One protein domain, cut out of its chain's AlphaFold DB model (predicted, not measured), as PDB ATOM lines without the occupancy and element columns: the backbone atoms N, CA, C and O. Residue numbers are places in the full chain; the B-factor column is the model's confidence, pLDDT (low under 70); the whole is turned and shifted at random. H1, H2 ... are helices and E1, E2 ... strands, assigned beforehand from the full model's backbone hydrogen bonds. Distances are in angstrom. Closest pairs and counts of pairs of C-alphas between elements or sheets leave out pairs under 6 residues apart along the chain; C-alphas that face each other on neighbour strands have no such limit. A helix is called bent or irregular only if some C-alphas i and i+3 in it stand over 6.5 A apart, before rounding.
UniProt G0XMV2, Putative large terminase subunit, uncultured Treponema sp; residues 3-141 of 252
ATOM      1  N   VAL A   3     156.271 181.427 174.081       84.50
ATOM      2  CA  VAL A   3     157.413 180.868 174.838       84.50
ATOM      3  C   VAL A   3     158.247 181.950 175.520       84.50
ATOM      4  O   VAL A   3     158.583 181.843 176.696       84.50
ATOM      5  N   LEU A   4     158.564 183.032 174.805       87.44
ATOM      6  CA  LEU A   4     159.343 184.130 175.372       87.44
ATOM      7  C   LEU A   4     158.602 184.826 176.524       87.44
ATOM      8  O   LEU A   4     159.180 185.051 177.585       87.44
ATOM      9  N   ARG A   5     157.337 185.198 176.307       86.69
ATOM     10  CA  ARG A   5     156.580 186.043 177.244       86.69
ATOM     11  C   ARG A   5     155.957 185.265 178.398       86.69
ATOM     12  O   ARG A   5     155.878 185.800 179.496       86.69
ATOM     13  N   GLU A   6     155.521 184.041 178.144       87.50
ATOM     14  CA  GLU A   6     154.767 183.204 179.080       87.50
ATOM     15  C   GLU A   6     155.674 182.227 179.834       87.50
ATOM     16  O   GLU A   6     155.378 181.900 180.979       87.50
ATOM     17  N   THR A   7     156.816 181.831 179.253       88.31
ATOM     18  CA  THR A   7     157.708 180.826 179.858       88.31
ATOM     19  C   THR A   7     159.069 181.405 180.230       88.31
ATOM     20  O   THR A   7     159.427 181.434 181.409       88.31
ATOM     21  N   LEU A   8     159.839 181.904 179.257       91.69
ATOM     22  CA  LEU A   8     161.237 182.288 179.473       91.69
ATOM     23  C   LEU A   8     161.374 183.480 180.425       91.69
ATOM     24  O   LEU A   8     162.065 183.370 181.434       91.69
ATOM     25  N   LEU A   9     160.726 184.615 180.137       93.25
ATOM     26  CA  LEU A   9     160.852 185.806 180.986       93.25
ATOM     27  C   LEU A   9     160.300 185.572 182.407       93.25
ATOM     28  O   LEU A   9     160.991 185.931 183.363       93.25
ATOM     29  N   PRO A  10     159.124 184.940 182.603       94.06
ATOM     30  CA  PRO A  10     158.661 184.572 183.941       94.06
ATOM     31  C   PRO A  10     159.607 183.601 184.659       94.06
ATOM     32  O   PRO A  10     159.893 183.790 185.843       94.06
ATOM     33  N   GLY A  11     160.150 182.609 183.948       93.44
ATOM     34  CA  GLY A  11     161.128 181.666 184.489       93.44
ATOM     35  C   GLY A  11     162.412 182.356 184.949       93.44
ATOM     36  O   GLY A  11     162.871 182.122 186.069       93.44
ATOM     37  N   LEU A  12     162.955 183.270 184.141       94.50
ATOM     38  CA  LEU A  12     164.121 184.080 184.506       94.50
ATOM     39  C   LEU A  12     163.822 184.969 185.718       94.50
ATOM     40  O   LEU A  12     164.611 185.000 186.663       94.50
ATOM     41  N   ASN A  13     162.659 185.620 185.752       94.81
ATOM     42  CA  ASN A  13     162.229 186.414 186.904       94.81
ATOM     43  C   ASN A  13     162.176 185.594 188.194       94.81
ATOM     44  O   ASN A  13     162.628 186.072 189.232       94.81
ATOM     45  N   LYS A  14     161.656 184.365 188.133       94.06
ATOM     46  CA  LYS A  14     161.569 183.468 189.292       94.06
ATOM     47  C   LYS A  14     162.935 182.925 189.725       94.06
ATOM     48  O   LYS A  14     163.140 182.707 190.913       94.06
ATOM     49  N   THR A  15     163.850 182.702 188.781       94.62
ATOM     50  CA  THR A  15     165.113 181.984 189.034       94.62
ATOM     51  C   THR A  15     166.271 182.915 189.386       94.62
ATOM     52  O   THR A  15     167.011 182.643 190.326       94.62
ATOM     53  N   ILE A  16     166.440 184.010 188.639       93.56
ATOM     54  CA  ILE A  16     167.575 184.940 188.787       93.56
ATOM     55  C   ILE A  16     167.144 186.373 189.125       93.56
ATOM     56  O   ILE A  16     167.977 187.197 189.497       93.56
ATOM     57  N   GLY A  17     165.847 186.676 189.036       93.19
ATOM     58  CA  GLY A  17     165.300 188.000 189.319       93.19
ATOM     59  C   GLY A  17     165.398 188.973 188.140       93.19
ATOM     60  O   GLY A  17     166.289 188.900 187.294       93.19
ATOM     61  N   ASN A  18     164.490 189.949 188.113       90.69
ATOM     62  CA  ASN A  18     164.336 190.919 187.019       90.69
ATOM     63  C   ASN A  18     165.506 191.906 186.837       90.69
ATOM     64  O   ASN A  18     165.535 192.642 185.857       90.69
ATOM     65  N   ARG A  19     166.455 191.953 187.781       91.06
ATOM     66  CA  ARG A  19     167.667 192.789 187.697       91.06
ATOM     67  C   ARG A  19     168.871 192.046 187.119       91.06
ATOM     68  O   ARG A  19     169.869 192.685 186.809       91.06
ATOM     69  N   ALA A  20     168.795 190.720 187.007       92.69
ATOM     70  CA  ALA A  20     169.903 189.877 186.560       92.69
ATOM     71  C   ALA A  20     169.895 189.611 185.044       92.69
ATOM     72  O   ALA A  20     170.764 188.896 184.542       92.69
ATOM     73  N   TYR A  21     168.930 190.176 184.316       95.62
ATOM     74  CA  TYR A  21     168.858 190.094 182.864       95.62
ATOM     75  C   TYR A  21     168.273 191.372 182.256       95.62
ATOM     76  O   TYR A  21     167.562 192.132 182.915       95.62
ATOM     77  N   HIS A  22     168.543 191.585 180.973       94.31
ATOM     78  CA  HIS A  22     167.958 192.645 180.171       94.31
ATOM     79  C   HIS A  22     167.343 192.054 178.903       94.31
ATOM     80  O   HIS A  22     168.004 191.313 178.181       94.31
ATOM     81  N   TYR A  23     166.072 192.357 178.641       93.50
ATOM     82  CA  TYR A  23     165.379 191.913 177.433       93.50
ATOM     83  C   TYR A  23     165.310 193.050 176.408       93.50
ATOM     84  O   TYR A  23     164.661 194.071 176.645       93.50
ATOM     85  N   LEU A  24     165.946 192.844 175.256       89.88
ATOM     86  CA  LEU A  24     165.981 193.762 174.123       89.88
ATOM     87  C   LEU A  24     164.926 193.347 173.094       89.88
ATOM     88  O   LEU A  24     165.154 192.499 172.228       89.88
ATOM     89  N   ALA A  25     163.741 193.953 173.192       84.31
ATOM     90  CA  ALA A  25     162.573 193.538 172.414       84.31
ATOM     91  C   ALA A  25     162.751 193.664 170.893       84.31
ATOM     92  O   ALA A  25     162.312 192.781 170.161       84.31
ATOM     93  N   HIS A  26     163.410 194.726 170.420       82.12
ATOM     94  CA  HIS A  26     163.657 194.937 168.989       82.12
ATOM     95  C   HIS A  26     164.604 193.894 168.388       82.12
ATOM     96  O   HIS A  26     164.494 193.565 167.212       82.12
ATOM     97  N   GLU A  27     165.499 193.334 169.199       80.06
ATOM     98  CA  GLU A  27     166.474 192.344 168.746       80.06
ATOM     99  C   GLU A  27     166.020 190.908 169.014       80.06
ATOM    100  O   GLU A  27     166.638 189.975 168.501       80.06
ATOM    101  N   SER A  28     164.915 190.723 169.746       86.69
ATOM    102  CA  SER A  28     164.474 189.416 170.243       86.69
ATOM    103  C   SER A  28     165.609 188.689 170.974       86.69
ATOM    104  O   SER A  28     165.898 187.528 170.704       86.69
ATOM    105  N   MET A  29     166.266 189.398 171.894       91.50
ATOM    106  CA  MET A  29     167.437 188.913 172.626       91.50
ATOM    107  C   MET A  29     167.302 189.199 174.122       91.50
ATOM    108  O   MET A  29     166.776 190.237 174.527       91.50
ATOM    109  N   VAL A  30     167.790 188.283 174.954       94.75
ATOM    110  CA  VAL A  30     167.966 188.474 176.396       94.75
ATOM    111  C   VAL A  30     169.451 188.393 176.728       94.75
ATOM    112  O   VAL A  30     170.090 187.396 176.416       94.75
ATOM    113  N   THR A  31     169.981 189.400 177.413       95.75
ATOM    114  CA  THR A  31     171.353 189.402 177.937       95.75
ATOM    115  C   THR A  31     171.322 189.163 179.440       95.75
ATOM    116  O   THR A  31     170.568 189.813 180.164       95.75
ATOM    117  N   LEU A  32     172.131 188.229 179.924       95.31
ATOM    118  CA  LEU A  32     172.288 187.919 181.343       95.31
ATOM    119  C   LEU A  32     173.413 188.759 181.963       95.31
ATOM    120  O   LEU A  32     174.306 189.238 181.267       95.31
ATOM    121  N   ALA A  33     173.418 188.904 183.290       92.62
ATOM    122  CA  ALA A  33     174.418 189.701 184.012       92.62
ATOM    123  C   ALA A  33     175.878 189.250 183.794       92.62
ATOM    124  O   ALA A  33     176.800 190.042 183.969       92.62
ATOM    125  N   ASN A  34     176.100 187.992 183.403       90.50
ATOM    126  CA  ASN A  34     177.420 187.450 183.070       90.50
ATOM    127  C   ASN A  34     177.832 187.686 181.598       90.50
ATOM    128  O   ASN A  34     178.854 187.158 181.169       90.50
ATOM    129  N   GLY A  35     177.027 188.414 180.819       91.62
ATOM    130  CA  GLY A  35     177.250 188.671 179.395       91.62
ATOM    131  C   GLY A  35     176.803 187.545 178.459       91.62
ATOM    132  O   GLY A  35     176.974 187.672 177.254       91.62
ATOM    133  N   SER A  36     176.236 186.446 178.971       92.69
ATOM    134  CA  SER A  36     175.629 185.420 178.115       92.69
ATOM    135  C   SER A  36     174.353 185.940 177.459       92.69
ATOM    136  O   SER A  36     173.595 186.694 178.070       92.69
ATOM    137  N   GLU A  37     174.091 185.489 176.239       94.31
ATOM    138  CA  GLU A  37     172.946 185.923 175.442       94.31
ATOM    139  C   GLU A  37     172.032 184.746 175.106       94.31
ATOM    140  O   GLU A  37     172.485 183.642 174.800       94.31
ATOM    141  N   ILE A  38     170.726 185.000 175.130       94.19
ATOM    142  CA  ILE A  38     169.688 184.094 174.651       94.19
ATOM    143  C   ILE A  38     168.998 184.792 173.488       94.19
ATOM    144  O   ILE A  38     168.338 185.816 173.665       94.19
ATOM    145  N   TRP A  39     169.141 184.216 172.302       92.19
ATOM    146  CA  TRP A  39     168.537 184.720 171.078       92.19
ATOM    147  C   TRP A  39     167.225 183.987 170.815       92.19
ATOM    148  O   TRP A  39     167.159 182.761 170.890       92.19
ATOM    149  N   ILE A  40     166.172 184.740 170.509       89.94
ATOM    150  CA  ILE A  40     164.847 184.213 170.203       89.94
ATOM    151  C   ILE A  40     164.562 184.465 168.727       89.94
ATOM    152  O   ILE A  40     164.522 185.607 168.275       89.94
ATOM    153  N   GLY A  41     164.303 183.397 167.982       85.81
ATOM    154  CA  GLY A  41     163.925 183.497 166.579       85.81
ATOM    155  C   GLY A  41     163.141 182.281 166.104       85.81
ATOM    156  O   GLY A  41     163.034 181.276 166.808       85.81
ATOM    157  N   GLY A  42     162.545 182.411 164.923       82.25
ATOM    158  CA  GLY A  42     161.843 181.336 164.235       82.25
ATOM    159  C   GLY A  42     162.647 180.816 163.048       82.25
ATOM    160  O   GLY A  42     163.488 181.516 162.495       82.25
ATOM    161  N   LEU A  43     162.351 179.583 162.637       76.19
ATOM    162  CA  LEU A  43     162.923 178.955 161.438       76.19
ATOM    163  C   LEU A  43     161.939 178.944 160.253       76.19
ATOM    164  O   LEU A  43     162.192 178.290 159.247       76.19
ATOM    165  N   GLY A  44     160.791 179.617 160.394       67.06
ATOM    166  CA  GLY A  44     159.712 179.613 159.400       67.06
ATOM    167  C   GLY A  44     159.760 180.761 158.390       67.06
ATOM    168  O   GLY A  44     159.202 180.630 157.306       67.06
ATOM    169  N   ASP A  45     160.421 181.868 158.728       69.31
ATOM    170  CA  ASP A  45     160.587 183.030 157.854       69.31
ATOM    171  C   ASP A  45     162.063 183.183 157.471       69.31
ATOM    172  O   ASP A  45     162.947 182.986 158.306       69.31
ATOM    173  N   ARG A  46     162.332 183.525 156.210       70.12
ATOM    174  CA  ARG A  46     163.686 183.603 155.655       70.12
ATOM    175  C   ARG A  46     164.526 184.654 156.371       70.12
ATOM    176  O   ARG A  46     165.675 184.381 156.685       70.12
ATOM    177  N   GLU A  47     163.943 185.806 156.688       70.00
ATOM    178  CA  GLU A  47     164.645 186.879 157.401       70.00
ATOM    179  C   GLU A  47     165.020 186.454 158.835       70.00
ATOM    180  O   GLU A  47     166.125 186.715 159.312       70.00
ATOM    181  N   GLN A  48     164.130 185.717 159.509       71.38
ATOM    182  CA  GLN A  48     164.386 185.172 160.847       71.38
ATOM    183  C   GLN A  48     165.432 184.055 160.822       71.38
ATOM    184  O   GLN A  48     166.309 184.009 161.690       71.38
ATOM    185  N   ALA A  49     165.361 183.184 159.814       75.19
ATOM    186  CA  ALA A  49     166.339 182.135 159.595       75.19
ATOM    187  C   ALA A  49     167.721 182.737 159.313       75.19
ATOM    188  O   ALA A  49     168.678 182.353 159.975       75.19
ATOM    189  N   ASP A  50     167.831 183.728 158.424       77.75
ATOM    190  CA  ASP A  50     169.101 184.379 158.076       77.75
ATOM    191  C   ASP A  50     169.789 184.981 159.311       77.75
ATOM    192  O   ASP A  50     171.000 184.831 159.484       77.75
ATOM    193  N   LYS A  51     169.014 185.576 160.228       77.50
ATOM    194  CA  LYS A  51     169.540 186.101 161.492       77.50
ATOM    195  C   LYS A  51     170.149 185.001 162.362       77.50
ATOM    196  O   LYS A  51     171.288 185.137 162.792       77.50
ATOM    197  N   ILE A  52     169.425 183.905 162.602       77.62
ATOM    198  CA  ILE A  52     169.931 182.771 163.399       77.62
ATOM    199  C   ILE A  52     171.144 182.136 162.710       77.62
ATOM    200  O   ILE A  52     172.112 181.739 163.355       77.62
ATOM    201  N   LEU A  53     171.112 182.051 161.380       81.06
ATOM    202  CA  LEU A  53     172.162 181.401 160.613       81.06
ATOM    203  C   LEU A  53     173.472 182.201 160.582       81.06
ATOM    204  O   LEU A  53     174.532 181.614 160.357       81.06
ATOM    205  N   GLY A  54     173.424 183.506 160.851       84.75
ATOM    206  CA  GLY A  54     174.599 184.373 160.944       84.75
ATOM    207  C   GLY A  54     175.445 184.190 162.210       84.75
ATOM    208  O   GLY A  54     176.554 184.718 162.263       84.75
ATOM    209  N   HIS A  55     174.962 183.446 163.208       88.12
ATOM    210  CA  HIS A  55     175.624 183.293 164.505       88.12
ATOM    211  C   HIS A  55     176.065 181.854 164.788       88.12
ATOM    212  O   HIS A  55     175.615 180.896 164.162       88.12
ATOM    213  N   GLU A  56     176.938 181.710 165.782       93.06
ATOM    214  CA  GLU A  56     177.290 180.425 166.376       93.06
ATOM    215  C   GLU A  56     176.759 180.351 167.805       93.06
ATOM    216  O   GLU A  56     176.776 181.336 168.544       93.06
ATOM    217  N   TYR A  57     176.321 179.164 168.209       94.50
ATOM    218  CA  TYR A  57     175.707 178.918 169.505       94.50
ATOM    219  C   TYR A  57     176.394 177.762 170.226       94.50
ATOM    220  O   TYR A  57     176.874 176.806 169.611       94.50
ATOM    221  N   ASN A  58     176.410 177.835 171.557       95.94
ATOM    222  CA  ASN A  58     176.777 176.706 172.412       95.94
ATOM    223  C   ASN A  58     175.556 175.840 172.769       95.94
ATOM    224  O   ASN A  58     175.692 174.638 172.959       95.94
ATOM    225  N   THR A  59     174.358 176.427 172.837       95.81
ATOM    226  CA  THR A  59     173.106 175.695 173.069       95.81
ATOM    227  C   THR A  59     172.026 176.199 172.123       95.81
ATOM    228  O   THR A  59     171.849 177.408 171.991       95.81
ATOM    229  N   ILE A  60     171.293 175.286 171.483       95.31
ATOM    230  CA  ILE A  60     170.101 175.616 170.689       95.31
ATOM    231  C   ILE A  60     168.918 174.833 171.254       95.31
ATOM    232  O   ILE A  60     168.980 173.610 171.377       95.31
ATOM    233  N   TYR A  61     167.848 175.551 171.589       95.31
ATOM    234  CA  TYR A  61     166.592 174.983 172.064       95.31
ATOM    235  C   TYR A  61     165.512 175.125 170.992       95.31
ATOM    236  O   TYR A  61     165.190 176.239 170.575       95.31
ATOM    237  N   PHE A  62     164.950 174.000 170.559       94.38
ATOM    238  CA  PHE A  62     163.837 173.967 169.622       94.38
ATOM    239  C   PHE A  62     162.539 173.736 170.379       94.38
ATOM    240  O   PHE A  62     162.323 172.650 170.919       94.38
ATOM    241  N   ASN A  63     161.687 174.760 170.377       93.75
ATOM    242  CA  ASN A  63     160.399 174.679 171.038       93.75
ATOM    243  C   ASN A  63     159.331 174.046 170.135       93.75
ATOM    244  O   ASN A  63     159.211 174.442 168.975       93.75
ATOM    245  N   GLU A  64     158.506 173.160 170.684       92.56
ATOM    246  CA  GLU A  64     157.390 172.489 170.009       92.56
ATOM    247  C   GLU A  64     157.793 171.885 168.663       92.56
ATOM    248  O   GLU A  64     157.214 172.157 167.608       92.56
ATOM    249  N   ILE A  65     158.799 171.009 168.697       94.56
ATOM    250  CA  ILE A  65     159.372 170.403 167.488       94.56
ATOM    251  C   ILE A  65     158.375 169.560 166.685       94.56
ATOM    252  O   ILE A  65     158.650 169.238 165.533       94.56
ATOM    253  N   SER A  66     157.208 169.247 167.260       91.38
ATOM    254  CA  SER A  66     156.068 168.652 166.550       91.38
ATOM    255  C   SER A  66     155.524 169.539 165.419       91.38
ATOM    256  O   SER A  66     154.855 169.038 164.519       91.38
ATOM    257  N   GLN A  67     155.812 170.845 165.460       88.94
ATOM    258  CA  GLN A  67     155.412 171.846 164.466       88.94
ATOM    259  C   GLN A  67     156.568 172.269 163.547       88.94
ATOM    260  O   GLN A  67     156.380 173.098 162.657       88.94
ATOM    261  N   LEU A  68     157.775 171.729 163.754       89.69
ATOM    262  CA  LEU A  68     158.956 172.063 162.964       89.69
ATOM    263  C   LEU A  68     159.280 170.937 161.981       89.69
ATOM    264  O   LEU A  68     159.335 169.756 162.333       89.69
ATOM    265  N   SER A  69     159.550 171.314 160.731       89.75
ATOM    266  CA  SER A  69     160.047 170.355 159.748       89.75
ATOM    267  C   SER A  69     161.452 169.881 160.127       89.75
ATOM    268  O   SER A  69     162.269 170.650 160.644       89.75
ATOM    269  N   TYR A  70     161.760 168.622 159.812       91.94
ATOM    270  CA  TYR A  70     163.105 168.080 160.011       91.94
ATOM    271  C   TYR A  70     164.164 168.926 159.286       91.94
ATOM    272  O   TYR A  70     165.201 169.243 159.859       91.94
ATOM    273  N   ALA A  71     163.862 169.367 158.059       87.88
ATOM    274  CA  ALA A  71     164.746 170.224 157.275       87.88
ATOM    275  C   ALA A  71     165.103 171.517 158.027       87.88
ATOM    276  O   ALA A  71     166.289 171.802 158.194       87.88
ATOM    277  N   ALA A  72     164.106 172.234 158.559       86.56
ATOM    278  CA  ALA A  72     164.323 173.464 159.321       86.56
ATOM    279  C   ALA A  72     165.236 173.240 160.538       86.56
ATOM    280  O   ALA A  72     166.175 174.003 160.762       86.56
ATOM    281  N   VAL A  73     165.009 172.158 161.290       90.81
ATOM    282  CA  VAL A  73     165.843 171.791 162.446       90.81
ATOM    283  C   VAL A  73     167.280 171.484 162.017       90.81
ATOM    284  O   VAL A  73     168.226 172.011 162.601       90.81
ATOM    285  N   THR A  74     167.468 170.697 160.953       90.31
ATOM    286  CA  THR A  74     168.814 170.349 160.465       90.31
ATOM    287  C   THR A  74     169.598 171.544 159.925       90.31
ATOM    288  O   THR A  74     170.823 171.557 160.038       90.31
ATOM    289  N   THR A  75     168.941 172.589 159.407       86.94
ATOM    290  CA  THR A  75     169.625 173.826 158.988       86.94
ATOM    291  C   THR A  75     170.370 174.474 160.162       86.94
ATOM    292  O   THR A  75     171.515 174.912 160.017       86.94
ATOM    293  N   ALA A  76     169.765 174.460 161.352       89.38
ATOM    294  CA  ALA A  76     170.358 175.022 162.561       89.38
ATOM    295  C   ALA A  76     171.510 174.172 163.130       89.38
ATOM    296  O   ALA A  76     172.308 174.688 163.913       89.38
ATOM    297  N   TYR A  77     171.668 172.905 162.720       91.12
ATOM    298  CA  TYR A  77     172.711 172.031 163.273       91.12
ATOM    299  C   TYR A  77     174.119 172.580 163.064       91.12
ATOM    300  O   TYR A  77     174.960 172.515 163.958       91.12
ATOM    301  N   SER A  78     174.351 173.189 161.902       89.94
ATOM    302  CA  SER A  78     175.641 173.785 161.553       89.94
ATOM    303  C   SER A  78     176.026 174.985 162.425       89.94
ATOM    304  O   SER A  78     177.166 175.432 162.354       89.94
ATOM    305  N   ARG A  79     175.082 175.550 163.189       92.25
ATOM    306  CA  ARG A  79     175.306 176.731 164.034       92.25
ATOM    307  C   ARG A  79     175.729 176.362 165.453       92.25
ATOM    308  O   ARG A  79     176.220 177.223 166.174       92.25
ATOM    309  N   LEU A  80     175.604 175.096 165.862       94.25
ATOM    310  CA  LEU A  80     176.068 174.618 167.168       94.25
ATOM    311  C   LEU A  80     177.594 174.394 167.180       94.25
ATOM    312  O   LEU A  80     178.082 173.281 167.391       94.25
ATOM    313  N   ALA A  81     178.350 175.455 166.902       93.31
ATOM    314  CA  ALA A  81     179.789 175.413 166.639       93.31
ATOM    315  C   ALA A  81     180.633 176.182 167.670       93.31
ATOM    316  O   ALA A  81     181.861 176.086 167.655       93.31
ATOM    317  N   MET A  82     179.999 176.896 168.604       93.56
ATOM    318  CA  MET A  82     180.713 177.774 169.529       93.56
ATOM    319  C   MET A  82     181.611 176.974 170.481       93.56
ATOM    320  O   MET A  82     181.172 176.001 171.095       93.56
ATOM    321  N   ARG A  83     182.865 177.403 170.656       93.31
ATOM    322  CA  ARG A  83     183.811 176.784 171.596       93.31
ATOM    323  C   ARG A  83     183.946 177.632 172.856       93.31
ATOM    324  O   ARG A  83     184.700 178.600 172.874       93.31
ATOM    325  N   VAL A  84     183.272 177.222 173.928       91.44
ATOM    326  CA  VAL A  84     183.348 177.887 175.239       91.44
ATOM    327  C   VAL A  84     183.958 176.923 176.265       91.44
ATOM    328  O   VAL A  84     183.414 175.834 176.462       91.44
ATOM    329  N   PRO A  85     185.096 177.260 176.909       92.00
ATOM    330  CA  PRO A  85     185.712 176.401 177.921       92.00
ATOM    331  C   PRO A  85     184.732 176.026 179.041       92.00
ATOM    332  O   PRO A  85     184.108 176.894 179.638       92.00
ATOM    333  N   GLY A  86     184.613 174.728 179.329       91.62
ATOM    334  CA  GLY A  86     183.705 174.208 180.360       91.62
ATOM    335  C   GLY A  86     182.257 173.990 179.906       91.62
ATOM    336  O   GLY A  86     181.491 173.375 180.644       91.62
ATOM    337  N   CYS A  87     181.884 174.407 178.694       92.06
ATOM    338  CA  CYS A  87     180.553 174.176 178.140       92.06
ATOM    339  C   CYS A  87     180.591 173.086 177.065       92.06
ATOM    340  O   CYS A  87     181.474 173.054 176.207       92.06
ATOM    341  N   ARG A  88     179.593 172.201 177.083       93.19
ATOM    342  CA  ARG A  88     179.361 171.227 176.015       93.19
ATOM    343  C   ARG A  88     178.313 171.780 175.063       93.19
ATOM    344  O   ARG A  88     177.281 172.260 175.514       93.19
ATOM    345  N   ASN A  89     178.564 171.645 173.765       95.38
ATOM    346  CA  ASN A  89     177.574 171.978 172.752       95.38
ATOM    347  C   ASN A  89     176.349 171.070 172.890       95.38
ATOM    348  O   ASN A  89     176.485 169.841 172.892       95.38
ATOM    349  N   LEU A  90     175.169 171.675 173.033       96.06
ATOM    350  CA  LEU A  90     173.941 170.968 173.375       96.06
ATOM    351  C   LEU A  90     172.759 171.407 172.508       96.06
ATOM    352  O   LEU A  90     172.474 172.593 172.364       96.06
ATOM    353  N   PHE A  91     172.024 170.431 171.987       97.12
ATOM    354  CA  PHE A  91     170.679 170.667 171.483       97.12
ATOM    355  C   PHE A  91     169.652 170.262 172.535       97.12
ATOM    356  O   PHE A  91     169.768 169.193 173.137       97.12
ATOM    357  N   LEU A  92     168.639 171.101 172.718       97.00
ATOM    358  CA  LEU A  92     167.479 170.836 173.556       97.00
ATOM    359  C   LEU A  92     166.222 170.866 172.689       97.00
ATOM    360  O   LEU A  92     166.107 171.682 171.776       97.00
ATOM    361  N   TYR A  93     165.279 169.983 172.990       96.81
ATOM    362  CA  TYR A  93     164.050 169.820 172.227       96.81
ATOM    363  C   TYR A  93     162.896 169.596 173.192       96.81
ATOM    364  O   TYR A  93     163.041 168.798 174.121       96.81
ATOM    365  N   ASP A  94     161.756 170.227 172.943       95.81
ATOM    366  CA  ASP A  94     160.500 169.852 173.582       95.81
ATOM    367  C   ASP A  94     159.393 169.662 172.539       95.81
ATOM    368  O   ASP A  94     159.399 170.235 171.446       95.81
ATOM    369  N   CYS A  95     158.458 168.777 172.859       95.44
ATOM    370  CA  CYS A  95     157.200 168.659 172.142       95.44
ATOM    371  C   CYS A  95     156.223 167.812 172.940       95.44
ATOM    372  O   CYS A  95     156.612 166.918 173.695       95.44
ATOM    373  N   ASN A  96     154.945 168.026 172.662       94.38
ATOM    374  CA  ASN A  96     153.933 167.025 172.950       94.38
ATOM    375  C   ASN A  96     154.047 165.872 171.928       94.38
ATOM    376  O   ASN A  96     154.104 166.160 170.724       94.38
ATOM    377  N   PRO A  97     154.040 164.589 172.356       93.06
ATOM    378  CA  PRO A  97     154.148 163.428 171.465       93.06
ATOM    379  C   PRO A  97     153.188 163.517 170.282       93.06
ATOM    380  O   PRO A  97     152.050 163.931 170.443       93.06
ATOM    381  N   GLY A  98     153.631 163.178 169.078       90.25
ATOM    382  CA  GLY A  98     152.824 163.232 167.858       90.25
ATOM    383  C   GLY A  98     152.563 161.848 167.270       90.25
ATOM    384  O   GLY A  98     152.476 160.848 167.980       90.25
ATOM    385  N   SER A  99     152.491 161.786 165.941       89.06
ATOM    386  CA  SER A  99     152.471 160.511 165.218       89.06
ATOM    387  C   SER A  99     153.779 159.731 165.434       89.06
ATOM    388  O   SER A  99     154.846 160.347 165.377       89.06
ATOM    389  N   PRO A 100     153.744 158.390 165.558       90.12
ATOM    390  CA  PRO A 100     154.941 157.541 165.516       90.12
ATOM    391  C   PRO A 100     155.790 157.711 164.245       90.12
ATOM    392  O   PRO A 100     156.964 157.362 164.232       90.12
ATOM    393  N   LEU A 101     155.223 158.274 163.174       89.12
ATOM    394  CA  LEU A 101     155.951 158.563 161.933       89.12
ATOM    395  C   LEU A 101     156.801 159.843 162.017       89.12
ATOM    396  O   LEU A 101     157.606 160.112 161.124       89.12
ATOM    397  N   HIS A 102     156.617 160.654 163.061       92.88
ATOM    398  CA  HIS A 102     157.319 161.920 163.221       92.88
ATOM    399  C   HIS A 102     158.827 161.703 163.412       92.88
ATOM    400  O   HIS A 102     159.260 160.798 164.128       92.88
ATOM    401  N   TRP A 103     159.643 162.579 162.823       95.38
ATOM    402  CA  TRP A 103     161.104 162.455 162.837       95.38
ATOM    403  C   TRP A 103     161.692 162.379 164.248       95.38
ATOM    404  O   TRP A 103     162.619 161.606 164.492       95.38
ATOM    405  N   ALA A 104     161.116 163.127 165.192       96.50
ATOM    406  CA  ALA A 104     161.561 163.133 166.580       96.50
ATOM    407  C   ALA A 104     161.394 161.759 167.240       96.50
ATOM    408  O   ALA A 104     162.289 161.306 167.946       96.50
ATOM    409  N   TYR A 105     160.293 161.056 166.961       96.19
ATOM    410  CA  TYR A 105     160.089 159.704 167.473       96.19
ATOM    411  C   TYR A 105     161.143 158.746 166.915       96.19
ATOM    412  O   TYR A 105     161.799 158.028 167.673       96.19
ATOM    413  N   LYS A 106     161.382 158.788 165.598       95.56
ATOM    414  CA  LYS A 106     162.386 157.925 164.957       95.56
ATOM    415  C   LYS A 106     163.784 158.154 165.535       95.56
ATOM    416  O   LYS A 106     164.465 157.193 165.877       95.56
ATOM    417  N   ILE A 107     164.185 159.410 165.715       97.19
ATOM    418  CA  ILE A 107     165.526 159.762 166.197       97.19
ATOM    419  C   ILE A 107     165.669 159.523 167.702       97.19
ATOM    420  O   ILE A 107     166.588 158.831 168.136       97.19
ATOM    421  N   PHE A 108     164.774 160.075 168.520       97.19
ATOM    422  CA  PHE A 108     164.947 160.083 169.972       97.19
ATOM    423  C   PHE A 108     164.442 158.815 170.653       97.19
ATOM    424  O   PHE A 108     165.011 158.440 171.678       97.19
ATOM    425  N   VAL A 109     163.428 158.143 170.103       96.12
ATOM    426  CA  VAL A 109     162.859 156.919 170.690       96.12
ATOM    427  C   VAL A 109     163.413 155.678 169.997       96.12
ATOM    428  O   VAL A 109     163.997 154.828 170.661       96.12
ATOM    429  N   LEU A 110     163.306 155.592 168.666       96.44
ATOM    430  CA  LEU A 110     163.753 154.403 167.924       96.44
ATOM    431  C   LEU A 110     165.262 154.369 167.644       96.44
ATOM    432  O   LEU A 110     165.768 153.331 167.222       96.44
ATOM    433  N   LYS A 111     165.977 155.483 167.859       97.69
ATOM    434  CA  LYS A 111     167.405 155.650 167.530       97.69
ATOM    435  C   LYS A 111     167.726 155.346 166.065       97.69
ATOM    436  O   LYS A 111     168.745 154.729 165.750       97.69
ATOM    437  N   LYS A 112     166.856 155.811 165.170       96.56
ATOM    438  CA  LYS A 112     166.977 155.660 163.721       96.56
ATOM    439  C   LYS A 112     167.101 157.003 163.019       96.56
ATOM    440  O   LYS A 112     166.482 157.991 163.414       96.56
ATOM    441  N   GLN A 113     167.865 157.023 161.937       93.94
ATOM    442  CA  GLN A 113     167.892 158.133 160.997       93.94
ATOM    443  C   GLN A 113     166.501 158.329 160.387       93.94
ATOM    444  O   GLN A 113     165.868 157.370 159.946       93.94
ATOM    445  N   PHE A 114     166.023 159.574 160.340       92.00
ATOM    446  CA  PHE A 114     164.660 159.861 159.884       92.00
ATOM    447  C   PHE A 114     164.417 159.472 158.418       92.00
ATOM    448  O   PHE A 114     163.381 158.885 158.119       92.00
ATOM    449  N   LEU A 115     165.368 159.787 157.530       87.62
ATOM    450  CA  LEU A 115     165.217 159.594 156.083       87.62
ATOM    451  C   LEU A 115     165.475 158.150 155.636       87.62
ATOM    452  O   LEU A 115     164.779 157.662 154.754       87.62
ATOM    453  N   THR A 116     166.465 157.472 156.223       87.88
ATOM    454  CA  THR A 116     166.884 156.129 155.778       87.88
ATOM    455  C   THR A 116     166.296 155.000 156.623       87.88
ATOM    456  O   THR A 116     166.229 153.862 156.169       87.88
ATOM    457  N   GLY A 117     165.889 155.285 157.865       89.06
ATOM    458  CA  GLY A 117     165.448 154.270 158.827       89.06
ATOM    459  C   GLY A 117     166.578 153.409 159.406       89.06
ATOM    460  O   GLY A 117     166.309 152.531 160.230       89.06
ATOM    461  N   GLU A 118     167.829 153.652 159.014       93.56
ATOM    462  CA  GLU A 118     169.008 152.975 159.559       93.56
ATOM    463  C   GLU A 118     169.271 153.396 161.005       93.56
ATOM    464  O   GLU A 118     168.818 154.451 161.450       93.56
ATOM    465  N   ALA A 119     170.028 152.588 161.749       96.88
ATOM    466  CA  ALA A 119     170.457 152.964 163.092       96.88
ATOM    467  C   ALA A 119     171.290 154.260 163.061       96.88
ATOM    468  O   ALA A 119     172.053 154.510 162.125       96.88
ATOM    469  N   LEU A 120     171.143 155.097 164.090       96.94
ATOM    470  CA  LEU A 120     172.031 156.243 164.287       96.94
ATOM    471  C   LEU A 120     173.458 155.746 164.554       96.94
ATOM    472  O   LEU A 120     173.641 154.791 165.300       96.94
ATOM    473  N   GLU A 121     174.466 156.427 164.004       96.62
ATOM    474  CA  GLU A 121     175.878 156.073 164.234       96.62
ATOM    475  C   GLU A 121     176.295 156.205 165.707       96.62
ATOM    476  O   GLU A 121     177.137 155.454 166.192       96.62
ATOM    477  N   LYS A 122     175.715 157.189 166.406       96.12
ATOM    478  CA  LYS A 122     176.013 157.538 167.802       96.12
ATOM    479  C   LYS A 122     174.719 157.695 168.605       96.12
ATOM    480  O   LYS A 122     174.333 158.824 168.934       96.12
ATOM    481  N   PRO A 123     173.972 156.602 168.845       96.88
ATOM    482  CA  PRO A 123     172.660 156.657 169.488       96.88
ATOM    483  C   PRO A 123     172.719 157.211 170.921       96.88
ATOM    484  O   PRO A 123     171.753 157.816 171.383       96.88
ATOM    485  N   GLU A 124     173.855 157.070 171.604       96.69
ATOM    486  CA  GLU A 124     174.123 157.566 172.956       96.69
ATOM    487  C   GLU A 124     174.141 159.096 173.067       96.69
ATOM    488  O   GLU A 124     174.001 159.639 174.162       96.69
ATOM    489  N   LEU A 125     174.291 159.813 171.947       95.50
ATOM    490  CA  LEU A 125     174.224 161.277 171.924       95.50
ATOM    491  C   LEU A 125     172.788 161.814 171.960       95.50
ATOM    492  O   LEU A 125     172.594 163.010 172.165       95.50
ATOM    493  N   TYR A 126     171.793 160.945 171.779       96.75
ATOM    494  CA  TYR A 126     170.384 161.309 171.765       96.75
ATOM    495  C   TYR A 126     169.738 160.802 173.048       96.75
ATOM    496  O   TYR A 126     169.561 159.599 173.218       96.75
ATOM    497  N   ALA A 127     169.339 161.704 173.936       96.12
ATOM    498  CA  ALA A 127     168.578 161.368 175.136       96.12
ATOM    499  C   ALA A 127     167.122 161.819 174.986       96.12
ATOM    500  O   ALA A 127     166.836 162.788 174.283       96.12
ATOM    501  N   SER A 128     166.206 161.111 175.639       95.94
ATOM    502  CA  SER A 128     164.799 161.490 175.737       95.94
ATOM    503  C   SER A 128     164.281 161.209 177.138       95.94
ATOM    504  O   SER A 128     164.758 160.306 177.826       95.94
ATOM    505  N   MET A 129     163.312 162.011 177.557       95.69
ATOM    506  CA  MET A 129     162.594 161.870 178.815       95.69
ATOM    507  C   MET A 129     161.135 162.232 178.551       95.69
ATOM    508  O   MET A 129     160.862 163.142 177.767       95.69
ATOM    509  N   VAL A 130     160.216 161.508 179.182       95.06
ATOM    510  CA  VAL A 130     158.783 161.806 179.147       95.06
ATOM    511  C   VAL A 130     158.430 162.515 180.448       95.06
ATOM    512  O   VAL A 130     158.843 162.071 181.515       95.06
ATOM    513  N   LEU A 131     157.705 163.624 180.340       94.81
ATOM    514  CA  LEU A 131     157.187 164.381 181.472       94.81
ATOM    515  C   LEU A 131     155.665 164.322 181.400       94.81
ATOM    516  O   LEU A 131     155.084 164.915 180.491       94.81
ATOM    517  N   ASN A 132     155.032 163.603 182.325       95.50
ATOM    518  CA  ASN A 132     153.581 163.467 182.337       95.50
ATOM    519  C   ASN A 132     152.944 164.407 183.372       95.50
ATOM    520  O   ASN A 132     153.540 164.674 184.419       95.50
ATOM    521  N   PRO A 133     151.701 164.875 183.146       95.06
ATOM    522  CA  PRO A 133     150.981 165.704 184.116       95.06
ATOM    523  C   PRO A 133     150.890 165.069 185.510       95.06
ATOM    524  O   PRO A 133     150.954 165.773 186.515       95.06
ATOM    525  N   ALA A 134     150.799 163.738 185.584       93.19
ATOM    526  CA  ALA A 134     150.763 163.005 186.848       93.19
ATOM    527  C   ALA A 134     151.998 163.257 187.733       93.19
ATOM    528  O   ALA A 134     151.848 163.330 188.954       93.19
ATOM    529  N   ASP A 135     153.175 163.454 187.131       94.19
ATOM    530  CA  ASP A 135     154.436 163.709 187.841       94.19
ATOM    531  C   ASP A 135     154.521 165.147 188.378       94.19
ATOM    532  O   ASP A 135     155.342 165.447 189.241       94.19
ATOM    533  N   ASN A 136     153.655 166.044 187.894       93.75
ATOM    534  CA  ASN A 136     153.583 167.446 188.304       93.75
ATOM    535  C   ASN A 136     152.291 167.776 189.074       93.75
ATOM    536  O   ASN A 136     151.877 168.934 189.131       93.75
ATOM    537  N   ARG A 137     151.636 166.768 189.667       92.81
ATOM    538  CA  ARG A 137     150.327 166.911 190.330       92.81
ATOM    539  C   ARG A 137     150.289 168.029 191.376       92.81
ATOM    540  O   ARG A 137     149.290 168.727 191.457       92.81
ATOM    541  N   GLU A 138     151.373 168.231 192.125       94.31
ATOM    542  CA  GLU A 138     151.474 169.268 193.168       94.31
ATOM    543  C   GLU A 138     151.324 170.705 192.637       94.31
ATOM    544  O   GLU A 138     151.005 171.615 193.399       94.31
ATOM    545  N   HIS A 139     151.542 170.923 191.337       91.31
ATOM    546  CA  HIS A 139     151.433 172.232 190.688       91.31
ATOM    547  C   HIS A 139     150.234 172.336 189.733       91.31
ATOM    548  O   HIS A 139     150.131 173.310 188.984       91.31
ATOM    549  N   LEU A 140     149.347 171.342 189.727       92.31
ATOM    550  CA  LEU A 140     148.140 171.305 188.903       92.31
ATOM    551  C   LEU A 140     146.903 171.471 189.789       92.31
ATOM    552  O   LEU A 140     146.929 171.148 190.973       92.31
ATOM    553  N   SER A 141     145.804 171.968 189.220       94.50
ATOM    554  CA  SER A 141     144.523 171.936 189.930       94.50
ATOM    555  C   SER A 141     144.084 170.487 190.148       94.50
ATOM    556  O   SER A 141     144.285 169.654 189.260       94.50
TER     557      SER A 141
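This is residues 3 to 141 of the 252 residues of the protein "Putative large terminase subunit" of uncultured Treponema sp (UniProt G0XMV2). Two small sheets stand one after the other along the longest axis: at one end a three-strand meander, E1 to E3, with H1 over one face, and near the middle a parallel pair, E4 and E5, with H3 over one face of it. H4 and the long unnamed stretch of residues 110 to 132 make the other end, and residues 132 to 141, of which 133 to 139 belong to H5, stick out as a free tail. The 139 printed residues hold five named helices and five named strands, in the order H1 E1 E2 E3 H2 E4 H3 E5 H4 H5; the class is mixed, with under half of the residues in named elements. The whole is only just compact, close to loose, with a radius of gyration of the C-alphas of 16.8 A and spans of 48 by 44 by 33 A.

E1, residues 21 to 24, E2, residues 29 to 32, and E3, residues 37 to 39, form a meander, each strand the antiparallel neighbour of the one before. The hairpin E1 and E2 has N 22 and O 31 within hydrogen-bond range at 2.8 A; the hairpin E2 and E3 has N 30 and O 38 at 2.8 A. H1, residues 3 to 15, is on this sheet at a height of 10.9 A, over E1 and E2, and runs along the strands, at 8 degrees to E2 on the local plane. E3 and E4, residues 59 to 62, are near each other. E4 is the parallel neighbour of E5, residues 90 to 93, with N 62 and O 92 2.9 A apart. E4, H3, residues 70 to 77, and E5 form a strand-helix-strand unit, two parallel neighbour strands joined through a helix, with a right-handed crossover. H2, residues 46 to 53, is close to H3 but not clearly touching; their closest C-alphas, of Leu 53 and Ala 76, are 6.9 A apart. H4, residues 103 to 109, is also close to H3 but not clearly touching; the closest C-alphas, of Tyr 70 and Trp 103, are 6.6 A apart. H5, residues 133 to 139, is apart from H4. Each O i to N i+4 pair is within hydrogen-bond range in H2 and H4, against 6 of 9 in H1, 2 of 4 in H3 and 1 of 3 in H5, where 2 of 4 O i to N i+3 pairs are.

H1 begins at C-alpha 3, (157.413, 180.868, 174.838), and is 16.2 A long; it is irregular, but only just, with C-alphas 6 and 9 6.9 A apart. H5 is irregular, with C-alphas 135 and 138 8.2 A apart, and ends at C-alpha 139, (151.433, 172.232, 190.688). H3 is 10.9 A long and H2 10.1 A; E2, E4 and E5 are 10.0 A each.

The two C-alphas farthest apart, of Arg 19 and Glu 118, are 48.8 A apart. The printed part has no cut. The links H3 to E5, 12 residues, and H4 to H5, 23 residues, are long. The mean pLDDT of the printed part is 91.1; residues 44 to 45 are under 70.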